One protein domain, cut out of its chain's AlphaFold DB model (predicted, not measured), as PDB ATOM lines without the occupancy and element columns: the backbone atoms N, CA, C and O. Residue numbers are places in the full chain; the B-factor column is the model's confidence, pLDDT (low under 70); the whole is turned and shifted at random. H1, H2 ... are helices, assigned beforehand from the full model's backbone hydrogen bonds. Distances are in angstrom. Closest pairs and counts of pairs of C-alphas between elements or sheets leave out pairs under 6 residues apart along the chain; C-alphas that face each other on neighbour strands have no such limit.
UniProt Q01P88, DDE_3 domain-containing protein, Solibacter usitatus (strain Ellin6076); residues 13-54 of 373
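This is residues 13 to 54 of the 373 residues of the protein "DDE_3 domain-containing protein" of Solibacter usitatus (strain Ellin6076) (UniProt Q01P88). Three helices make a flat zigzag: H2, the longest, runs slantwise through the middle, with H1 on one side of it and the short H3 on the other. H1 and H2 form a helical hairpin, with residues 25 to 30 sticking out where the one leads into the other, and after H2 the printed part folds back into H3. The printed part has 42 residues with three named helices, H1, H2 and H3 in that order, and no named strand; the class is all helix. It is compact, with a radius of gyration of the C-alphas of 10.4 A, and spans 28 by 22 by 11 A.

H1 is residues 13 to 22, 14.5 A long from C-alpha 13 at (-3.181, -28.216, -49.108) to C-alpha 22. H2 is residues 29 to 42, 20.2 A long, and begins with C-alpha 29 at (-9.953, -12.825, -34.315). H3 is residues 47 to 53, 10.3 A long, and ends with C-alpha 53 at (3.607, -14.947, -29.152).

H1 and H2, a hairpin, touch at a steep tilt of 40 degrees, opposite ways; their closest C-alphas, those of Leu 18 and Ala 35, are 5.7 A apart. H2 and H3 only just touch, with 3 pairs of C-alphas within 8 A, and H2 does so with residues 37 to 41 alone. Their closest C-alphas, those of Val 37 and Ile 50, are 6.8 A apart. They run opposite ways at a steep tilt of 46 degrees. H1 and H3 are apart. In H1 and H2 every O i to N i+4 pair is within hydrogen-bond range; in H3 1 of 3 is, beside 2 of 4 O i to N i+3 pairs.

The two C-alphas farthest apart, those of Gly 25 and Pro 48, are 28.8 A apart. The printed part has no cut. The link from H1 to H2 is short and that from H2 to H3 tight. The mean pLDDT of the printed part is 75.2; it is under 70 at residues 29 to 30, 46 to 49 and 51 to 54.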
ATOM      1  N   LYS A  13      -1.909 -28.842 -48.723       72.38
ATOM      2  CA  LYS A  13      -3.181 -28.216 -49.108       72.38
ATOM      3  C   LYS A  13      -3.766 -27.382 -47.966       72.38
ATOM      4  O   LYS A  13      -4.152 -26.236 -48.190       72.38
ATOM      5  N   ASP A  14      -3.780 -27.926 -46.752       75.88
ATOM      6  CA  ASP A  14      -4.293 -27.239 -45.566       75.88
ATOM      7  C   ASP A  14      -3.373 -26.088 -45.144       75.88
ATOM      8  O   ASP A  14      -3.853 -25.022 -44.768       75.88
ATOM      9  N   GLN A  15      -2.053 -26.238 -45.298       77.62
ATOM     10  CA  GLN A  15      -1.099 -25.145 -45.081       77.62
ATOM     11  C   GLN A  15      -1.372 -23.955 -46.012       77.62
ATOM     12  O   GLN A  15      -1.316 -22.804 -45.575       77.62
ATOM     13  N   LYS A  16      -1.712 -24.221 -47.281       78.44
ATOM     14  CA  LYS A  16      -2.064 -23.181 -48.257       78.44
ATOM     15  C   LYS A  16      -3.379 -22.479 -47.900       78.44
ATOM     16  O   LYS A  16      -3.470 -21.263 -48.051       78.44
ATOM     17  N   GLU A  17      -4.368 -23.210 -47.388       77.69
ATOM     18  CA  GLU A  17      -5.646 -22.629 -46.952       77.69
ATOM     19  C   GLU A  17      -5.502 -21.812 -45.661       77.69
ATOM     20  O   GLU A  17      -6.036 -20.709 -45.563       77.69
ATOM     21  N   LEU A  18      -4.705 -22.292 -44.702       82.19
ATOM     22  CA  LEU A  18      -4.351 -21.534 -43.501       82.19
ATOM     23  C   LEU A  18      -3.603 -20.246 -43.861       82.19
ATOM     24  O   LEU A  18      -3.927 -19.186 -43.333       82.19
ATOM     25  N   ALA A  19      -2.655 -20.302 -44.801       80.50
ATOM     26  CA  ALA A  19      -1.977 -19.109 -45.303       80.50
ATOM     27  C   ALA A  19      -2.957 -18.133 -45.977       80.50
ATOM     28  O   ALA A  19      -2.873 -16.932 -45.730       80.50
ATOM     29  N   ARG A  20      -3.931 -18.641 -46.747       80.38
ATOM     30  CA  ARG A  20      -4.987 -17.831 -47.379       80.38
ATOM     31  C   ARG A  20      -5.888 -17.139 -46.357       80.38
ATOM     32  O   ARG A  20      -6.268 -15.992 -46.569       80.38
ATOM     33  N   LEU A  21      -6.217 -17.811 -45.253       80.00
ATOM     34  CA  LEU A  21      -6.991 -17.231 -44.149       80.00
ATOM     35  C   LEU A  21      -6.228 -16.108 -43.439       80.00
ATOM     36  O   LEU A  21      -6.841 -15.128 -43.025       80.00
ATOM     37  N   LEU A  22      -4.902 -16.234 -43.323       81.00
ATOM     38  CA  LEU A  22      -4.042 -15.218 -42.710       81.00
ATOM     39  C   LEU A  22      -3.757 -14.030 -43.637       81.00
ATOM     40  O   LEU A  22      -3.565 -12.922 -43.150       81.00
ATOM     41  N   SER A  23      -3.739 -14.248 -44.955       79.44
ATOM     42  CA  SER A  23      -3.597 -13.189 -45.963       79.44
ATOM     43  C   SER A  23      -4.935 -12.613 -46.443       79.44
ATOM     44  O   SER A  23      -4.952 -11.745 -47.314       79.44
ATOM     45  N   GLY A  24      -6.056 -13.150 -45.957       74.69
ATOM     46  CA  GLY A  24      -7.402 -12.716 -46.313       74.69
ATOM     47  C   GLY A  24      -7.772 -11.373 -45.678       74.69
ATOM     48  O   GLY A  24      -7.056 -10.851 -44.830       74.69
ATOM     49  N   GLY A  25      -8.910 -10.809 -46.098       74.00
ATOM     50  CA  GLY A  25      -9.464  -9.576 -45.526       74.00
ATOM     51  C   GLY A  25      -9.943  -9.736 -44.074       74.00
ATOM     52  O   GLY A  25      -9.411 -10.521 -43.297       74.00
ATOM     53  N   VAL A  26     -10.981  -8.998 -43.677       75.19
ATOM     54  CA  VAL A  26     -11.464  -9.015 -42.284       75.19
ATOM     55  C   VAL A  26     -11.978 -10.408 -41.891       75.19
ATOM     56  O   VAL A  26     -12.924 -10.916 -42.488       75.19
ATOM     57  N   GLN A  27     -11.371 -11.006 -40.863       76.06
ATOM     58  CA  GLN A  27     -11.737 -12.311 -40.299       76.06
ATOM     59  C   GLN A  27     -11.989 -12.207 -38.791       76.06
ATOM     60  O   GLN A  27     -11.512 -11.289 -38.123       76.06
ATOM     61  N   GLN A  28     -12.723 -13.174 -38.232       77.69
ATOM     62  CA  GLN A  28     -12.887 -13.268 -36.781       77.69
ATOM     63  C   GLN A  28     -11.532 -13.522 -36.105       77.69
ATOM     64  O   GLN A  28     -10.797 -14.434 -36.486       77.69
ATOM     65  N   VAL A  29     -11.235 -12.768 -35.043       69.19
ATOM     66  CA  VAL A  29      -9.953 -12.825 -34.315       69.19
ATOM     67  C   VAL A  29      -9.598 -14.255 -33.884       69.19
ATOM     68  O   VAL A  29      -8.461 -14.689 -34.040       69.19
ATOM     69  N   GLN A  30     -10.575 -15.034 -33.414       69.88
ATOM     70  CA  GLN A  30     -10.346 -16.410 -32.963       69.88
ATOM     71  C   GLN A  30      -9.944 -17.365 -34.101       69.88
ATOM     72  O   GLN A  30      -9.165 -18.292 -33.876       69.88
ATOM     73  N   VAL A  31     -10.438 -17.133 -35.321       73.69
ATOM     74  CA  VAL A  31     -10.085 -17.924 -36.512       73.69
ATOM     75  C   VAL A  31      -8.638 -17.645 -36.915       73.69
ATOM     76  O   VAL A  31      -7.878 -18.581 -37.151       73.69
ATOM     77  N   VAL A  32      -8.228 -16.373 -36.891       76.69
ATOM     78  CA  VAL A  32      -6.850 -15.947 -37.189       76.69
ATOM     79  C   VAL A  32      -5.863 -16.517 -36.167       76.69
ATOM     80  O   VAL A  32      -4.843 -17.092 -36.544       76.69
ATOM     81  N   LEU A  33      -6.184 -16.434 -34.870       77.06
ATOM     82  CA  LEU A  33      -5.325 -16.965 -33.806       77.06
ATOM     83  C   LEU A  33      -5.174 -18.491 -33.901       77.06
ATOM     84  O   LEU A  33      -4.064 -19.003 -33.779       77.06
ATOM     85  N   ARG A  34      -6.258 -19.228 -34.181       79.44
ATOM     86  CA  ARG A  34      -6.201 -20.687 -34.380       79.44
ATOM     87  C   ARG A  34      -5.385 -21.068 -35.617       79.44
ATOM     88  O   ARG A  34      -4.580 -21.994 -35.540       79.44
ATOM     89  N   ALA A  35      -5.542 -20.338 -36.722       80.62
ATOM     90  CA  ALA A  35      -4.770 -20.576 -37.938       80.62
ATOM     91  C   ALA A  35      -3.263 -20.336 -37.728       80.62
ATOM     92  O   ALA A  35      -2.446 -21.147 -38.166       80.62
ATOM     93  N   LEU A  36      -2.891 -19.282 -36.989       80.44
ATOM     94  CA  LEU A  36      -1.500 -19.007 -36.612       80.44
ATOM     95  C   LEU A  36      -0.893 -20.133 -35.768       80.44
ATOM     96  O   LEU A  36       0.227 -20.562 -36.038       80.44
ATOM     97  N   VAL A  37      -1.627 -20.639 -34.774       80.94
ATOM     98  CA  VAL A  37      -1.155 -21.733 -33.907       80.94
ATOM     99  C   VAL A  37      -0.910 -23.009 -34.703       80.94
ATOM    100  O   VAL A  37       0.152 -23.612 -34.566       80.94
ATOM    101  N   LEU A  38      -1.852 -23.400 -35.565       81.19
ATOM    102  CA  LEU A  38      -1.729 -24.608 -36.386       81.19
ATOM    103  C   LEU A  38      -0.533 -24.529 -37.343       81.19
ATOM    104  O   LEU A  38       0.206 -25.500 -37.484       81.19
ATOM    105  N   LEU A  39      -0.292 -23.361 -37.943       81.44
ATOM    106  CA  LEU A  39       0.820 -23.160 -38.868       81.44
ATOM    107  C   LEU A  39       2.185 -23.129 -38.156       81.44
ATOM    108  O   LEU A  39       3.181 -23.570 -38.723       81.44
ATOM    109  N   GLN A  40       2.245 -22.640 -36.914       79.94
ATOM    110  CA  GLN A  40       3.465 -22.682 -36.096       79.94
ATOM    111  C   GLN A  40       3.762 -24.096 -35.574       79.94
ATOM    112  O   GLN A  40       4.915 -24.524 -35.608       79.94
ATOM    113  N   LEU A  41       2.736 -24.851 -35.166       78.94
ATOM    114  CA  LEU A  41       2.886 -26.257 -34.769       78.94
ATOM    115  C   LEU A  41       3.340 -27.134 -35.946       78.94
ATOM    116  O   LEU A  41       4.236 -27.957 -35.772       78.94
ATOM    117  N   ALA A  42       2.808 -26.902 -37.152       78.31
ATOM    118  CA  ALA A  42       3.237 -27.595 -38.373       78.31
ATOM    119  C   ALA A  42       4.702 -27.304 -38.753       78.31
ATOM    120  O   ALA A  42       5.373 -28.144 -39.344       78.31
ATOM    121  N   LYS A  43       5.228 -26.127 -38.384       78.94
ATOM    122  CA  LYS A  43       6.643 -25.742 -38.561       78.94
ATOM    123  C   LYS A  43       7.565 -26.274 -37.455       78.94
ATOM    124  O   LYS A  43       8.738 -25.913 -37.416       78.94
ATOM    125  N   GLY A  44       7.047 -27.096 -36.540       75.12
ATOM    126  CA  GLY A  44       7.813 -27.684 -35.441       75.12
ATOM    127  C   GLY A  44       8.044 -26.749 -34.250       75.12
ATOM    128  O   GLY A  44       8.875 -27.049 -33.393       75.12
ATOM    129  N   ALA A  45       7.334 -25.618 -34.155       74.06
ATOM    130  CA  ALA A  45       7.448 -24.745 -32.992       74.06
ATOM    131  C   ALA A  45       6.819 -25.405 -31.754       74.06
ATOM    132  O   ALA A  45       5.696 -25.901 -31.782       74.06
ATOM    133  N   SER A  46       7.532 -25.378 -30.628       69.12
ATOM    134  CA  SER A  46       7.038 -25.937 -29.368       69.12
ATOM    135  C   SER A  46       5.891 -25.097 -28.789       69.12
ATOM    136  O   SER A  46       5.980 -23.866 -28.785       69.12
ATOM    137  N   ALA A  47       4.883 -25.743 -28.196       64.69
ATOM    138  CA  ALA A  47       3.743 -25.074 -27.559       64.69
ATOM    139  C   ALA A  47       4.114 -23.922 -26.583       64.69
ATOM    140  O   ALA A  47       3.472 -22.876 -26.673       64.69
ATOM    141  N   PRO A  48       5.173 -24.017 -25.743       67.00
ATOM    142  CA  PRO A  48       5.585 -22.916 -24.858       67.00
ATOM    143  C   PRO A  48       6.054 -21.655 -25.599       67.00
ATOM    144  O   PRO A  48       5.862 -20.537 -25.128       67.00
ATOM    145  N   ARG A  49       6.661 -21.823 -26.778       68.44
ATOM    146  CA  ARG A  49       7.102 -20.706 -27.625       68.44
ATOM    147  C   ARG A  49       5.915 -20.037 -28.316       68.44
ATOM    148  O   ARG A  49       5.906 -18.825 -28.482       68.44
ATOM    149  N   ILE A  50       4.897 -20.816 -28.680       70.06
ATOM    150  CA  ILE A  50       3.675 -20.303 -29.313       70.06
ATOM    151  C   ILE A  50       2.841 -19.503 -28.307       70.06
ATOM    152  O   ILE A  50       2.360 -18.428 -28.656       70.06
ATOM    153  N   SER A  51       2.733 -19.954 -27.053       65.31
ATOM    154  CA  SER A  51       1.981 -19.245 -26.004       65.31
ATOM    155  C   SER A  51       2.577 -17.892 -25.600       65.31
ATOM    156  O   SER A  51       1.873 -17.071 -25.023       65.31
ATOM    157  N   GLN A  52       3.861 -17.644 -25.886       65.62
ATOM    158  CA  GLN A  52       4.495 -16.337 -25.664       65.62
ATOM    159  C   GLN A  52       4.143 -15.315 -26.754       65.62
ATOM    160  O   GLN A  52       4.170 -14.116 -26.504       65.62
ATOM    161  N   VAL A  53       3.837 -15.790 -27.965       61.78
ATOM    162  CA  VAL A  53       3.607 -14.947 -29.152       61.78
ATOM    163  C   VAL A  53       2.115 -14.789 -29.445       61.78
ATOM    164  O   VAL A  53       1.675 -13.740 -29.908       61.78
ATOM    165  N   VAL A  54       1.323 -15.823 -29.163       65.56
ATOM    166  CA  VAL A  54      -0.125 -15.842 -29.350       65.56
ATOM    167  C   VAL A  54      -0.762 -15.933 -27.963       65.56
ATOM    168  O   VAL A  54      -0.604 -16.969 -27.314       65.56
TER     169      VAL A  54